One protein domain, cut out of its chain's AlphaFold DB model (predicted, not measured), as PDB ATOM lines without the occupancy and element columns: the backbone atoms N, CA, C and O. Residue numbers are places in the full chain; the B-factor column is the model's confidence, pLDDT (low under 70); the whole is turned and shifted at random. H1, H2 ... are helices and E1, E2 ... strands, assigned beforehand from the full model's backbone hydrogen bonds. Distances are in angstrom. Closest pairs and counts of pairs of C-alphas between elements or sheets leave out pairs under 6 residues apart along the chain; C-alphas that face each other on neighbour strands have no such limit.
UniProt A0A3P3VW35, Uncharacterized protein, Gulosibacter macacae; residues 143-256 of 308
ATOM      1  N   ASN A 143      43.630  59.367  34.804       90.44
ATOM      2  CA  ASN A 143      43.957  58.319  35.760       90.44
ATOM      3  C   ASN A 143      44.788  58.831  36.943       90.44
ATOM      4  O   ASN A 143      45.463  59.852  36.869       90.44
ATOM      5  N   THR A 144      44.784  58.060  38.019       94.75
ATOM      6  CA  THR A 144      45.792  58.130  39.073       94.75
ATOM      7  C   THR A 144      46.650  56.878  38.972       94.75
ATOM      8  O   THR A 144      46.111  55.772  38.974       94.75
ATOM      9  N   ALA A 145      47.965  57.044  38.899       95.44
ATOM     10  CA  ALA A 145      48.936  55.970  38.807       95.44
ATOM     11  C   ALA A 145      49.924  56.025  39.978       95.44
ATOM     12  O   ALA A 145      50.452  57.088  40.305       95.44
ATOM     13  N   GLU A 146      50.214  54.878  40.585       95.94
ATOM     14  CA  GLU A 146      51.201  54.736  41.655       95.94
ATOM     15  C   GLU A 146      52.245  53.682  41.277       95.94
ATOM     16  O   GLU A 146      51.917  52.542  40.944       95.94
ATOM     17  N   LEU A 147      53.522  54.074  41.305       94.88
ATOM     18  CA  LEU A 147      54.637  53.165  41.061       94.88
ATOM     19  C   LEU A 147      55.081  52.490  42.363       94.88
ATOM     20  O   LEU A 147      55.585  53.142  43.282       94.88
ATOM     21  N   THR A 148      55.017  51.161  42.372       89.50
ATOM     22  CA  THR A 148      55.434  50.316  43.493       89.50
ATOM     23  C   THR A 148      56.605  49.416  43.096       89.50
ATOM     24  O   THR A 148      56.579  48.747  42.061       89.50
ATOM     25  N   GLN A 149      57.629  49.347  43.950       88.56
ATOM     26  CA  GLN A 149      58.714  48.370  43.844       88.56
ATOM     27  C   GLN A 149      58.417  47.159  44.735       88.56
ATOM     28  O   GLN A 149      58.256  47.294  45.947       88.56
ATOM     29  N   LEU A 150      58.412  45.960  44.152       84.06
ATOM     30  CA  LEU A 150      58.306  44.704  44.889       84.06
ATOM     31  C   LEU A 150      59.653  43.985  44.932       84.06
ATOM     32  O   LEU A 150      60.171  43.556  43.904       84.06
ATOM     33  N   GLY A 151      60.181  43.796  46.141       81.25
ATOM     34  CA  GLY A 151      61.471  43.143  46.371       81.25
ATOM     35  C   GLY A 151      62.656  44.117  46.397       81.25
ATOM     36  O   GLY A 151      62.477  45.326  46.242       81.25
ATOM     37  N   PRO A 152      63.877  43.618  46.655       79.25
ATOM     38  CA  PRO A 152      65.069  44.454  46.761       79.25
ATOM     39  C   PRO A 152      65.532  44.975  45.394       79.25
ATOM     40  O   PRO A 152      65.310  44.336  44.364       79.25
ATOM     41  N   ALA A 153      66.218  46.121  45.400       74.62
ATOM     42  CA  ALA A 153      66.777  46.726  44.192       74.62
ATOM     43  C   ALA A 153      67.677  45.730  43.426       74.62
ATOM     44  O   ALA A 153      68.400  44.935  44.030       74.62
ATOM     45  N   GLY A 154      67.603  45.751  42.091       72.56
ATOM     46  CA  GLY A 154      68.356  44.864  41.190       72.56
ATOM     47  C   GLY A 154      67.652  43.554  40.804       72.56
ATOM     48  O   GLY A 154      67.967  42.994  39.759       72.56
ATOM     49  N   VAL A 155      66.675  43.090  41.589       81.44
ATOM     50  CA  VAL A 155      65.791  41.951  41.238       81.44
ATOM     51  C   VAL A 155      64.311  42.282  41.440       81.44
ATOM     52  O   VAL A 155      63.468  41.387  41.486       81.44
ATOM     53  N   ALA A 156      64.003  43.565  41.619       85.12
ATOM     54  CA  ALA A 156      62.658  44.011  41.906       85.12
ATOM     55  C   ALA A 156      61.749  43.926  40.679       85.12
ATOM     56  O   ALA A 156      62.171  44.171  39.549       85.12
ATOM     57  N   THR A 157      60.474  43.661  40.941       85.69
ATOM     58  CA  THR A 157      59.403  43.863  39.966       85.69
ATOM     59  C   THR A 157      58.786  45.229  40.208       85.69
ATOM     60  O   THR A 157      58.358  45.522  41.327       85.69
ATOM     61  N   TYR A 158      58.697  46.044  39.163       90.00
ATOM     62  CA  TYR A 158      58.035  47.342  39.227       90.00
ATOM     63  C   TYR A 158      56.597  47.210  38.734       90.00
ATOM     64  O   TYR A 158      56.335  46.681  37.646       90.00
ATOM     65  N   ARG A 159      55.660  47.653  39.571       91.38
ATOM     66  CA  ARG A 159      54.228  47.617  39.295       91.38
ATOM     67  C   ARG A 159      53.668  49.023  39.232       91.38
ATOM     68  O   ARG A 159      54.002  49.846  40.075       91.38
ATOM     69  N   LEU A 160      52.816  49.257  38.246       94.12
ATOM     70  CA  LEU A 160      51.976  50.437  38.174       94.12
ATOM     71  C   LEU A 160      50.566  50.056  38.608       94.12
ATOM     72  O   LEU A 160      49.891  49.289  37.912       94.12
ATOM     73  N   ASP A 161      50.149  50.576  39.752       92.94
ATOM     74  CA  ASP A 161      48.762  50.517  40.192       92.94
ATOM     75  C   ASP A 161      48.029  51.702  39.557       92.94
ATOM     76  O   ASP A 161      48.537  52.821  39.591       92.94
ATOM     77  N   VAL A 162      46.883  51.471  38.912       94.56
ATOM     78  CA  VAL A 162      46.172  52.507  38.146       94.56
ATOM     79  C   VAL A 162      44.696  52.533  38.505       94.56
ATOM     80  O   VAL A 162      44.015  51.511  38.451       94.56
ATOM     81  N   ALA A 163      44.185  53.723  38.801       93.56
ATOM     82  CA  ALA A 163      42.773  53.991  39.010       93.56
ATOM     83  C   ALA A 163      42.251  54.967  37.947       93.56
ATOM     84  O   ALA A 163      42.832  56.028  37.742       93.56
ATOM     85  N   ALA A 164      41.138  54.638  37.293       93.50
ATOM     86  CA  ALA A 164      40.532  55.471  36.256       93.50
ATOM     87  C   ALA A 164      39.004  55.548  36.389       93.50
ATOM     88  O   ALA A 164      38.345  54.627  36.890       93.50
ATOM     89  N   SER A 165      38.428  56.650  35.901       91.75
ATOM     90  CA  SER A 165      36.978  56.839  35.796       91.75
ATOM     91  C   SER A 165      36.536  56.896  34.337       91.75
ATOM     92  O   SER A 165      37.020  57.726  33.579       91.75
ATOM     93  N   GLN A 166      35.635  55.996  33.941       90.81
ATOM     94  CA  GLN A 166      35.203  55.795  32.558       90.81
ATOM     95  C   GLN A 166      33.719  55.441  32.500       90.81
ATOM     96  O   GLN A 166      33.239  54.648  33.306       90.81
ATOM     97  N   ALA A 167      32.995  55.970  31.511       88.50
ATOM     98  CA  ALA A 167      31.574  55.660  31.320       88.50
ATOM     99  C   ALA A 167      31.316  54.157  31.081       88.50
ATOM    100  O   ALA A 167      30.308  53.621  31.535       88.50
ATOM    101  N   ASP A 168      32.245  53.479  30.403       88.81
ATOM    102  CA  ASP A 168      32.259  52.025  30.229       88.81
ATOM    103  C   ASP A 168      33.555  51.452  30.828       88.81
ATOM    104  O   ASP A 168      34.619  51.542  30.202       88.81
ATOM    105  N   PRO A 169      33.497  50.856  32.035       87.38
ATOM    106  CA  PRO A 169      34.677  50.283  32.667       87.38
ATOM    107  C   PRO A 169      35.332  49.137  31.898       87.38
ATOM    108  O   PRO A 169      36.550  49.009  31.968       87.38
ATOM    109  N   ALA A 170      34.576  48.321  31.148       86.38
ATOM    110  CA  ALA A 170      35.158  47.217  30.380       86.38
ATOM    111  C   ALA A 170      36.008  47.745  29.229       86.38
ATOM    112  O   ALA A 170      37.149  47.318  29.049       86.38
ATOM    113  N   LEU A 171      35.465  48.701  28.473       89.88
ATOM    114  CA  LEU A 171      36.203  49.353  27.396       89.88
ATOM    115  C   LEU A 171      37.395  50.155  27.941       89.88
ATOM    116  O   LEU A 171      38.476  50.131  27.356       89.88
ATOM    117  N   GLY A 172      37.216  50.845  29.071       90.56
ATOM    118  CA  GLY A 172      38.294  51.552  29.763       90.56
ATOM    119  C   GLY A 172      39.436  50.618  30.169       90.56
ATOM    120  O   GLY A 172      40.597  50.905  29.887       90.56
ATOM    121  N   TYR A 173      39.106  49.467  30.756       89.50
ATOM    122  CA  TYR A 173      40.081  48.454  31.156       89.50
ATOM    123  C   TYR A 173      40.856  47.888  29.959       89.50
ATOM    124  O   TYR A 173      42.081  47.782  30.021       89.50
ATOM    125  N   GLU A 174      40.186  47.559  28.849       90.19
ATOM    126  CA  GLU A 174      40.864  47.072  27.637       90.19
ATOM    127  C   GLU A 174      41.817  48.110  27.060       90.19
ATOM    128  O   GLU A 174      42.956  47.782  26.735       90.19
ATOM    129  N   ARG A 175      41.379  49.368  26.949       90.81
ATOM    130  CA  ARG A 175      42.229  50.446  26.428       90.81
ATOM    131  C   ARG A 175      43.464  50.651  27.299       90.81
ATOM    132  O   ARG A 175      44.568  50.710  26.772       90.81
ATOM    133  N   LEU A 176      43.290  50.677  28.618       91.06
ATOM    134  CA  LEU A 176      44.388  50.831  29.569       91.06
ATOM    135  C   LEU A 176      45.372  49.656  29.494       91.06
ATOM    136  O   LEU A 176      46.578  49.859  29.402       91.06
ATOM    137  N   THR A 177      44.872  48.421  29.498       87.88
ATOM    138  CA  THR A 177      45.728  47.222  29.540       87.88
ATOM    139  C   THR A 177      46.351  46.845  28.194       87.88
ATOM    140  O   THR A 177      47.333  46.100  28.173       87.88
ATOM    141  N   SER A 178      45.822  47.375  27.088       89.50
ATOM    142  CA  SER A 178      46.392  47.228  25.741       89.50
ATOM    143  C   SER A 178      47.406  48.312  25.371       89.50
ATOM    144  O   SER A 178      48.071  48.174  24.344       89.50
ATOM    145  N   ALA A 179      47.556  49.357  26.192       90.62
ATOM    146  CA  ALA A 179      48.556  50.394  25.973       90.62
ATOM    147  C   ALA A 179      49.981  49.811  25.992       90.62
ATOM    148  O   ALA A 179      50.315  48.950  26.816       90.62
ATOM    149  N   GLU A 180      50.827  50.286  25.075       90.50
ATOM    150  CA  GLU A 180      52.227  49.873  24.992       90.50
ATOM    151  C   GLU A 180      52.994  50.446  26.185       90.50
ATOM    152  O   GLU A 180      53.258  51.644  26.269       90.50
ATOM    153  N   ARG A 181      53.293  49.574  27.146       92.31
ATOM    154  CA  ARG A 181      53.996  49.920  28.380       92.31
ATOM    155  C   ARG A 181      55.505  49.692  28.248       92.31
ATOM    156  O   ARG A 181      55.908  48.817  27.478       92.31
ATOM    157  N   PRO A 182      56.329  50.375  29.060       93.88
ATOM    158  CA  PRO A 182      57.753  50.071  29.158       93.88
ATOM    159  C   PRO A 182      57.992  48.604  29.547       93.88
ATOM    160  O   PRO A 182      57.292  48.071  30.408       93.88
ATOM    161  N   GLU A 183      58.987  47.943  28.945       91.94
ATOM    162  CA  GLU A 183      59.227  46.497  29.134       91.94
ATOM    163  C   GLU A 183      59.526  46.111  30.591       91.94
ATOM    164  O   GLU A 183      59.202  45.010  31.038       91.94
ATOM    165  N   TRP A 184      60.133  47.030  31.341       91.50
ATOM    166  CA  TRP A 184      60.484  46.855  32.750       91.50
ATOM    167  C   TRP A 184      59.294  47.050  33.702       91.50
ATOM    168  O   TRP A 184      59.407  46.751  34.894       91.50
ATOM    169  N   LEU A 185      58.165  47.558  33.199       92.06
ATOM    170  CA  LEU A 185      56.985  47.903  33.979       92.06
ATOM    171  C   LEU A 185      55.867  46.877  33.760       92.06
ATOM    172  O   LEU A 185      55.537  46.475  32.642       92.06
ATOM    173  N   SER A 186      55.230  46.470  34.852       88.19
ATOM    174  CA  SER A 186      54.034  45.626  34.827       88.19
ATOM    175  C   SER A 186      52.852  46.356  35.451       88.19
ATOM    176  O   SER A 186      53.042  47.236  36.284       88.19
ATOM    177  N   PHE A 187      51.625  46.001  35.073       86.81
ATOM    178  CA  PHE A 187      50.459  46.451  35.833       86.81
ATOM    179  C   PHE A 187      50.365  45.672  37.144       86.81
ATOM    180  O   PHE A 187      50.559  44.452  37.162       86.81
ATOM    181  N   GLY A 188      50.077  46.387  38.227       84.88
ATOM    182  CA  GLY A 188      49.655  45.801  39.488       84.88
ATOM    183  C   GLY A 188      48.136  45.803  39.586       84.88
ATOM    184  O   GLY A 188      47.451  45.123  38.822       84.88
ATOM    185  N   HIS A 189      47.623  46.572  40.535       86.25
ATOM    186  CA  HIS A 189      46.205  46.755  40.786       86.25
ATOM    187  C   HIS A 189      45.599  47.763  39.810       86.25
ATOM    188  O   HIS A 189      45.987  48.926  39.780       86.25
ATOM    189  N   VAL A 190      44.638  47.320  39.002       87.94
ATOM    190  CA  VAL A 190      43.921  48.166  38.044       87.94
ATOM    191  C   VAL A 190      42.465  48.290  38.472       87.94
ATOM    192  O   VAL A 190      41.741  47.294  38.543       87.94
ATOM    193  N   VAL A 191      42.035  49.525  38.716       90.06
ATOM    194  CA  VAL A 191      40.667  49.876  39.096       90.06
ATOM    195  C   VAL A 191      40.072  50.808  38.045       90.06
ATOM    196  O   VAL A 191      40.518  51.937  37.877       90.06
ATOM    197  N   VAL A 192      39.028  50.370  37.350       90.12
ATOM    198  CA  VAL A 192      38.278  51.205  36.402       90.12
ATOM    199  C   VAL A 192      36.829  51.255  36.849       90.12
ATOM    200  O   VAL A 192      36.192  50.218  37.004       90.12
ATOM    201  N   GLN A 193      36.285  52.447  37.064       89.31
ATOM    202  CA  GLN A 193      34.910  52.612  37.544       89.31
ATOM    203  C   GLN A 193      34.153  53.690  36.778       89.31
ATOM    204  O   GLN A 193      34.755  54.577  36.191       89.31
ATOM    205  N   THR A 194      32.826  53.653  36.820       87.31
ATOM    206  CA  THR A 194      31.991  54.762  36.332       87.31
ATOM    207  C   THR A 194      32.232  56.034  37.136       87.31
ATOM    208  O   THR A 194      32.569  55.973  38.322       87.31
ATOM    209  N   GLU A 195      32.016  57.189  36.507       86.50
ATOM    210  CA  GLU A 195      32.118  58.488  37.175       86.50
ATOM    211  C   GLU A 195      31.219  58.567  38.417       86.50
ATOM    212  O   GLU A 195      30.146  57.955  38.500       86.50
ATOM    213  N   SER A 196      31.655  59.361  39.397       78.88
ATOM    214  CA  SER A 196      30.876  59.598  40.608       78.88
ATOM    215  C   SER A 196      29.495  60.164  40.264       78.88
ATOM    216  O   SER A 196      29.369  61.110  39.492       78.88
ATOM    217  N   GLY A 197      28.444  59.586  40.849       73.31
ATOM    218  CA  GLY A 197      27.060  60.003  40.618       73.31
ATOM    219  C   GLY A 197      26.360  59.321  39.440       73.31
ATOM    220  O   GLY A 197      25.143  59.471  39.319       73.31
ATOM    221  N   GLN A 198      27.062  58.529  38.621       69.06
ATOM    222  CA  GLN A 198      26.413  57.687  37.615       69.06
ATOM    223  C   GLN A 198      25.772  56.443  38.249       69.06
ATOM    224  O   GLN A 198      26.314  55.831  39.174       69.06
ATOM    225  N   TRP A 199      24.594  56.073  37.740       64.75
ATOM    226  CA  TRP A 199      23.860  54.881  38.157       64.75
ATOM    227  C   TRP A 199      23.399  54.080  36.929       64.75
ATOM    228  O   TRP A 199      22.801  54.679  36.032       64.75
ATOM    229  N   PRO A 200      23.617  52.750  36.875       71.38
ATOM    230  CA  PRO A 200      24.303  51.902  37.858       71.38
ATOM    231  C   PRO A 200      25.806  52.195  37.986       71.38
ATOM    232  O   PRO A 200      26.468  52.454  36.986       71.38
ATOM    233  N   LYS A 201      26.347  52.118  39.213       76.12
ATOM    234  CA  LYS A 201      27.801  52.157  39.422       76.12
ATOM    235  C   LYS A 201      28.389  50.835  38.938       76.12
ATOM    236  O   LYS A 201      27.963  49.782  39.409       76.12
ATOM    237  N   ARG A 202      29.370  50.899  38.039       79.81
ATOM    238  CA  ARG A 202      30.117  49.734  37.548       79.81
ATOM    239  C   ARG A 202      31.589  49.912  37.899       79.81
ATOM    240  O   ARG A 202      32.109  51.018  37.779       79.81
ATOM    241  N   THR A 203      32.241  48.834  38.321       82.50
ATOM    242  CA  THR A 203      33.652  48.835  38.731       82.50
ATOM    243  C   THR A 203      34.308  47.545  38.263       82.50
ATOM    244  O   THR A 203      33.753  46.479  38.498       82.50
ATOM    245  N   ILE A 204      35.479  47.631  37.645       83.12
ATOM    246  CA  ILE A 204      36.435  46.534  37.500       83.12
ATOM    247  C   ILE A 204      37.573  46.832  38.467       83.12
ATOM    248  O   ILE A 204      38.161  47.904  38.399       83.12
ATOM    249  N   ASP A 205      37.865  45.898  39.359       84.50
ATOM    250  CA  ASP A 205      38.945  45.974  40.341       84.50
ATOM    251  C   ASP A 205      39.731  44.665  40.217       84.50
ATOM    252  O   ASP A 205      39.197  43.592  40.504       84.50
ATOM    253  N   ALA A 206      40.953  44.737  39.687       76.19
ATOM    254  CA  ALA A 206      41.754  43.558  39.381       76.19
ATOM    255  C   ALA A 206      43.212  43.746  39.811       76.19
ATOM    256  O   ALA A 206      43.917  44.598  39.279       76.19
ATOM    257  N   GLY A 207      43.698  42.907  40.732       75.62
ATOM    258  CA  GLY A 207      45.109  42.873  41.166       75.62
ATOM    259  C   GLY A 207      46.090  42.307  40.126       75.62
ATOM    260  O   GLY A 207      47.284  42.183  40.396       75.62
ATOM    261  N   ARG A 208      45.575  41.909  38.957       77.38
ATOM    262  CA  ARG A 208      46.316  41.328  37.837       77.38
ATOM    263  C   ARG A 208      45.611  41.627  36.509       77.38
ATOM    264  O   ARG A 208      44.415  41.934  36.514       77.38
ATOM    265  N   PRO A 209      46.290  41.434  35.366       73.12
ATOM    266  CA  PRO A 209      45.627  41.409  34.070       73.12
ATOM    267  C   PRO A 209      44.508  40.356  34.022       73.12
ATOM    268  O   PRO A 209      44.716  39.188  34.380       73.12
ATOM    269  N   LEU A 210      43.325  40.776  33.578       76.50
ATOM    270  CA  LEU A 210      42.204  39.891  33.282       76.50
ATOM    271  C   LEU A 210      42.404  39.219  31.921       76.50
ATOM    272  O   LEU A 210      42.924  39.814  30.978       76.50
ATOM    273  N   THR A 211      41.969  37.970  31.812       79.44
ATOM    274  CA  THR A 211      41.912  37.251  30.535       79.44
ATOM    275  C   THR A 211      40.701  37.691  29.710       79.44
ATOM    276  O   THR A 211      39.709  38.191  30.242       79.44
ATOM    277  N   GLU A 212      40.733  37.435  28.400       82.62
ATOM    278  CA  GLU A 212      39.604  37.732  27.505       82.62
ATOM    279  C   GLU A 212      38.304  37.035  27.952       82.62
ATOM    280  O   GLU A 212      37.222  37.616  27.881       82.62
ATOM    281  N   ALA A 213      38.399  35.803  28.467       79.06
ATOM    282  CA  ALA A 213      37.245  35.056  28.965       79.06
ATOM    283  C   ALA A 213      36.626  35.704  30.216       79.06
ATOM    284  O   ALA A 213      35.404  35.801  30.313       79.06
ATOM    285  N   GLU A 214      37.462  36.178  31.143       77.94
ATOM    286  CA  GLU A 214      37.038  36.869  32.368       77.94
ATOM    287  C   GLU A 214      36.343  38.192  32.045       77.94
ATOM    288  O   GLU A 214      35.274  38.493  32.577       77.94
ATOM    289  N   LEU A 215      36.897  38.951  31.101       81.12
ATOM    290  CA  LEU A 215      36.305  40.209  30.671       81.12
ATOM    291  C   LEU A 215      35.006  40.007  29.872       81.12
ATOM    292  O   LEU A 215      34.055  40.781  30.000       81.12
ATOM    293  N   LYS A 216      34.925  38.945  29.064       83.06
ATOM    294  CA  LYS A 216      33.686  38.559  28.377       83.06
ATOM    295  C   LYS A 216      32.585  38.194  29.372       83.06
ATOM    296  O   LYS A 216      31.431  38.559  29.155       83.06
ATOM    297  N   GLU A 217      32.936  37.501  30.450       79.56
ATOM    298  CA  GLU A 217      31.992  37.173  31.515       79.56
ATOM    299  C   GLU A 217      31.520  38.427  32.260       79.56
ATOM    300  O   GLU A 217      30.320  38.576  32.483       79.56
ATOM    301  N   PHE A 218      32.418  39.382  32.537       76.44
ATOM    302  CA  PHE A 218      32.040  40.685  33.097       76.44
ATOM    303  C   PHE A 218      30.978  41.392  32.243       76.44
ATOM    304  O   PHE A 218      29.934  41.793  32.756       76.44
ATOM    305  N   ARG A 219      31.198  41.482  30.926       82.50
ATOM    306  CA  ARG A 219      30.236  42.094  29.993       82.50
ATOM    307  C   ARG A 219      28.889  41.382  29.994       82.50
ATOM    308  O   ARG A 219      27.848  42.030  29.995       82.50
ATOM    309  N   ARG A 220      28.901  40.045  30.018       84.88
ATOM    310  CA  ARG A 220      27.676  39.239  30.072       84.88
ATOM    311  C   ARG A 220      26.868  39.545  31.337       84.88
ATOM    312  O   ARG A 220      25.655  39.718  31.247       84.88
ATOM    313  N   LEU A 221      27.533  39.613  32.492       77.25
ATOM    314  CA  LEU A 221      26.906  39.928  33.777       77.25
ATOM    315  C   LEU A 221      26.372  41.367  33.818       77.25
ATOM    316  O   LEU A 221      25.264  41.585  34.306       77.25
ATOM    317  N   ASP A 222      27.113  42.330  33.268       76.06
ATOM    318  CA  ASP A 222      26.684  43.730  33.177       76.06
ATOM    319  C   ASP A 222      25.441  43.890  32.282       76.06
ATOM    320  O   ASP A 222      24.468  44.545  32.666       76.06
ATOM    321  N   ASP A 223      25.405  43.203  31.136       81.88
ATOM    322  CA  ASP A 223      24.242  43.171  30.242       81.88
ATOM    323  C   ASP A 223      23.009  42.534  30.902       81.88
ATOM    324  O   ASP A 223      21.874  42.968  30.682       81.88
ATOM    325  N   GLU A 224      23.195  41.469  31.686       77.12
ATOM    326  CA  GLU A 224      22.112  40.832  32.441       77.12
ATOM    327  C   GLU A 224      21.590  41.733  33.559       77.12
ATOM    328  O   GLU A 224      20.373  41.858  33.739       77.12
ATOM    329  N   LEU A 225      22.485  42.425  34.262       72.62
ATOM    330  CA  LEU A 225      22.104  43.416  35.259       72.62
ATOM    331  C   LEU A 225      21.313  44.561  34.609       72.62
ATOM    332  O   LEU A 225      20.224  44.897  35.069       72.62
ATOM    333  N   ALA A 226      21.784  45.103  33.485       75.31
ATOM    334  CA  ALA A 226      21.089  46.164  32.759       75.31
ATOM    335  C   ALA A 226      19.663  45.767  32.330       75.31
ATOM    336  O   ALA A 226      18.755  46.593  32.382       75.31
ATOM    337  N   LYS A 227      19.437  44.498  31.957       78.12
ATOM    338  CA  LYS A 227      18.106  43.975  31.582       78.12
ATOM    339  C   LYS A 227      17.165  43.768  32.771       78.12
ATOM    340  O   LYS A 227      15.950  43.748  32.583       78.12
ATOM    341  N   THR A 228      17.706  43.560  33.969       71.25
ATOM    342  CA  THR A 228      16.916  43.318  35.189       71.25
ATOM    343  C   THR A 228      16.576  44.605  35.937       71.25
ATOM    344  O   THR A 228      15.585  44.646  36.666       71.25
ATOM    345  N   LEU A 229      17.347  45.674  35.718       69.00
ATOM    346  CA  LEU A 229      17.091  46.994  36.282       69.00
ATOM    347  C   LEU A 229      15.853  47.634  35.636       69.00
ATOM    348  O   LEU A 229      15.863  48.037  34.474       69.00
ATOM    349  N   LYS A 230      14.778  47.772  36.414       65.94
ATOM    350  CA  LYS A 230      13.634  48.610  36.035       65.94
ATOM    351  C   LYS A 230      13.906  50.081  36.385       65.94
ATOM    352  O   LYS A 230      14.489  50.327  37.441       65.94
ATOM    353  N   PRO A 231      13.430  51.053  35.581       57.78
ATOM    354  CA  PRO A 231      13.740  52.479  35.761       57.78
ATOM    355  C   PRO A 231      13.328  53.062  37.125       57.78
ATOM    356  O   PRO A 231      13.950  54.006  37.606       57.78
ATOM    357  N   ASP A 232      12.313  52.468  37.765       60.41
ATOM    358  CA  ASP A 232      11.629  53.047  38.929       60.41
ATOM    359  C   ASP A 232      11.809  52.224  40.221       60.41
ATOM    360  O   ASP A 232      11.297  52.590  41.283       60.41
ATOM    361  N   GLU A 233      12.526  51.097  40.154       50.84
ATOM    362  CA  GLU A 233      12.740  50.193  41.286       50.84
ATOM    363  C   GLU A 233      14.187  50.292  41.802       50.84
ATOM    364  O   GLU A 233      15.156  50.323  41.045       50.84
ATOM    365  N   LYS A 234      14.344  50.365  43.130       48.09
ATOM    366  CA  LYS A 234      15.654  50.470  43.792       48.09
ATOM    367  C   LYS A 234      16.119  49.080  44.220       48.09
ATOM    368  O   LYS A 234      15.631  48.559  45.221       48.09
ATOM    369  N   TYR A 235      17.065  48.501  43.487       43.44
ATOM    370  CA  TYR A 235      17.661  47.195  43.788       43.44
ATOM    371  C   TYR A 235      19.069  47.343  44.369       43.44
ATOM    372  O   TYR A 235      19.826  48.202  43.932       43.44
ATOM    373  N   ALA A 236      19.437  46.481  45.316       40.62
ATOM    374  CA  ALA A 236      20.823  46.292  45.734       40.62
ATOM    375  C   ALA A 236      21.301  44.947  45.178       40.62
ATOM    376  O   ALA A 236      20.866  43.898  45.649       40.62
ATOM    377  N   VAL A 237      22.155  44.983  44.156       44.00
ATOM    378  CA  VAL A 237      22.745  43.784  43.550       44.00
ATOM    379  C   VAL A 237      24.259  43.946  43.596       44.00
ATOM    380  O   VAL A 237      24.790  44.866  42.984       44.00
ATOM    381  N   SER A 238      24.939  43.080  44.347       41.41
ATOM    382  CA  SER A 238      26.399  42.948  44.344       41.41
ATOM    383  C   SER A 238      26.727  41.614  43.686       41.41
ATOM    384  O   SER A 238      26.255  40.569  44.135       41.41
ATOM    385  N   VAL A 239      27.477  41.661  42.586       47.31
ATOM    386  CA  VAL A 239      27.934  40.470  41.860       47.31
ATOM    387  C   VAL A 239      29.442  40.400  42.000       47.31
ATOM    388  O   VAL A 239      30.159  40.874  41.134       47.31
ATOM    389  N   VAL A 240      29.935  39.837  43.100       49.53
ATOM    390  CA  VAL A 240      31.374  39.605  43.269       49.53
ATOM    391  C   VAL A 240      31.760  38.371  42.459       49.53
ATOM    392  O   VAL A 240      31.407  37.250  42.822       49.53
ATOM    393  N   THR A 241      32.458  38.568  41.344       46.41
ATOM    394  CA  THR A 241      33.062  37.472  40.585       46.41
ATOM    395  C   THR A 241      34.521  37.316  40.998       46.41
ATOM    396  O   THR A 241      35.398  38.033  40.527       46.41
ATOM    397  N   GLU A 242      34.785  36.358  41.885       45.41
ATOM    398  CA  GLU A 242      36.148  35.937  42.206       45.41
ATOM    399  C   GLU A 242      36.698  35.101  41.045       45.41
ATOM    400  O   GLU A 242      36.268  33.971  40.810       45.41
ATOM    401  N   LEU A 243      37.631  35.672  40.285       45.19
ATOM    402  CA  LEU A 243      38.287  34.991  39.174       45.19
ATOM    403  C   LEU A 243      39.741  34.698  39.581       45.19
ATOM    404  O   LEU A 243      40.618  35.554  39.484       45.19
ATOM    405  N   GLY A 244      40.000  33.481  40.074       45.06
ATOM    406  CA  GLY A 244      41.325  33.018  40.528       45.06
ATOM    407  C   GLY A 244      41.561  33.115  42.047       45.06
ATOM    408  O   GLY A 244      40.617  33.226  42.819       45.06
ATOM    409  N   ASN A 245      42.831  33.038  42.477       41.03
ATOM    410  CA  ASN A 245      43.232  33.026  43.901       41.03
ATOM    411  C   ASN A 245      43.395  34.430  44.528       41.03
ATOM    412  O   ASN A 245      43.740  34.533  45.703       41.03
ATOM    413  N   GLU A 246      43.180  35.502  43.763       43.44
ATOM    414  CA  GLU A 246      43.266  36.895  44.219       43.44
ATOM    415  C   GLU A 246      41.976  37.621  43.811       43.44
ATOM    416  O   GLU A 246      41.502  37.484  42.683       43.44
ATOM    417  N   VAL A 247      41.364  38.313  44.772       38.78
ATOM    418  CA  VAL A 247      39.972  38.776  44.711       38.78
ATOM    419  C   VAL A 247      39.822  39.929  43.715       38.78
ATOM    420  O   VAL A 247      40.386  40.995  43.935       38.78
ATOM    421  N   ALA A 248      39.004  39.746  42.677       39.59
ATOM    422  CA  ALA A 248      38.424  40.852  41.920       39.59
ATOM    423  C   ALA A 248      37.083  41.230  42.567       39.59
ATOM    424  O   ALA A 248      36.187  40.388  42.682       39.59
ATOM    425  N   LYS A 249      36.953  42.464  43.073       37.91
ATOM    426  CA  LYS A 249      35.751  42.911  43.800       37.91
ATOM    427  C   LYS A 249      34.889  43.826  42.945       37.91
ATOM    428  O   LYS A 249      35.333  44.842  42.430       37.91
ATOM    429  N   PHE A 250      33.606  43.509  42.885       41.84
ATOM    430  CA  PHE A 250      32.600  44.327  42.222       41.84
ATOM    431  C   PHE A 250      31.658  44.887  43.288       41.84
ATOM    432  O   PHE A 250      30.788  44.181  43.804       41.84
ATOM    433  N   ASP A 251      31.841  46.159  43.637       34.72
ATOM    434  CA  ASP A 251      30.983  46.852  44.597       34.72
ATOM    435  C   ASP A 251      30.016  47.806  43.893       34.72
ATOM    436  O   ASP A 251      30.388  48.870  43.390       34.72
ATOM    437  N   THR A 252      28.737  47.441  43.944       38.56
ATOM    438  CA  THR A 252      27.614  48.253  43.475       38.56
ATOM    439  C   THR A 252      26.777  48.663  44.694       38.56
ATOM    440  O   THR A 252      26.048  47.857  45.272       38.56
ATOM    441  N   ARG A 253      26.908  49.924  45.140       31.84
ATOM    442  CA  ARG A 253      26.252  50.462  46.352       31.84
ATOM    443  C   ARG A 253      25.078  51.377  45.994       31.84
ATOM    444  O   ARG A 253      25.258  52.344  45.262       31.84
ATOM    445  N   VAL A 254      23.907  51.135  46.592       42.09
ATOM    446  CA  VAL A 254      22.722  52.013  46.509       42.09
ATOM    447  C   VAL A 254      22.454  52.659  47.864       42.09
ATOM    448  O   VAL A 254      22.303  51.967  48.869       42.09
ATOM    449  N   ILE A 255      22.384  53.991  47.902       32.22
ATOM    450  CA  ILE A 255      21.982  54.753  49.091       32.22
ATOM    451  C   ILE A 255      20.446  54.861  49.077       32.22
ATOM    452  O   ILE A 255      19.884  55.400  48.119       32.22
ATOM    453  N   PRO A 256      19.726  54.364  50.099       32.69
ATOM    454  CA  PRO A 256      18.285  54.545  50.170       32.69
ATOM    455  C   PRO A 256      17.960  56.031  50.338       32.69
ATOM    456  O   PRO A 256      18.501  56.706  51.212       32.69
TER     457      PRO A 256
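This is residues 143 to 256 of the 308 residues of an uncharacterized protein of Gulosibacter macacae (UniProt A0A3P3VW35). A twisted sheet of four strands makes one half of a rod, with H1 lying over one face of it, along E3. H2 runs off the sheet, past its E4 edge, and residues 229 to 256 fold back along the rod as a long loop with no named element. The printed part has 114 residues with four named strands and two named helices, in the order E1, E2, H1, E3, E4, H2; the sheet runs E1, E2, E3, E4 and is mixed, and the class is mixed, helices and strands. The whole is only just compact, close to loose, with a radius of gyration of the C-alphas of 15.8 A and spans of 57 by 27 by 23 A.

E1, residues 143 to 150, begins at C-alpha 143 at (43.957, 58.319, 35.760) and is 21.8 A long. E2, residues 157 to 165, is 26.2 A long, and E3, residues 185 to 193, is 22.9 A long and bends by 58 degrees at residue 189. E4 is short, residues 203 to 206, 9.7 A. H1, residues 169 to 178, is 13.9 A long and begins at (34.677, 50.283, 32.667). H2, residues 212 to 228, is 24.6 A long and ends at C-alpha 228 at (16.916, 43.318, 35.189).

E1 and E4 are the edge strands of the sheet. E1 and E2 form an antiparallel hairpin at 161 degrees, with N 146 and O 161 at 2.8 A, within hydrogen-bond range. E2 and E3 are parallel at 20 degrees, with N 162 and O 189 at 2.8 A. E3 and E4 form an antiparallel hairpin at 158 degrees, with N 192 and O 204 at 2.8 A. E2, H1 and E3 form a strand-helix-strand unit, two parallel neighbour strands with a helix between them in the chain, and its crossover is right-handed. H1 and the sheet make two layers, the helix on one face at a height over the sheet of 8.7 A. H1 lies over E3 and runs along it, at 11 degrees on the local plane; the closest C-alphas of the two are those of Pro 169 and Val 192, 5.3 A apart. H2 is not on the sheet. H2 and H1 only just touch, with 3 pairs of C-alphas within 8 A, and H2 does so with residues 215 to 219 alone; the closest C-alphas are those of Ala 170 and Leu 215, 7.1 A apart. They run opposite ways at a shallow tilt of 15 degrees. H2 is apart from E1, E2 and E3. In H1 and H2 every O i to N i+4 pair is within hydrogen-bond range.

The two C-alphas farthest apart, those of Gly 154 and Asp 232, are 57.4 A apart. The printed part has no cut, and no link between its named elements is long. Residues 178 to 183, of which 178 belongs to H1, stand free. The mean pLDDT of the printed part is 74.8; residues 198 to 199 and 229 to 256 are under 70.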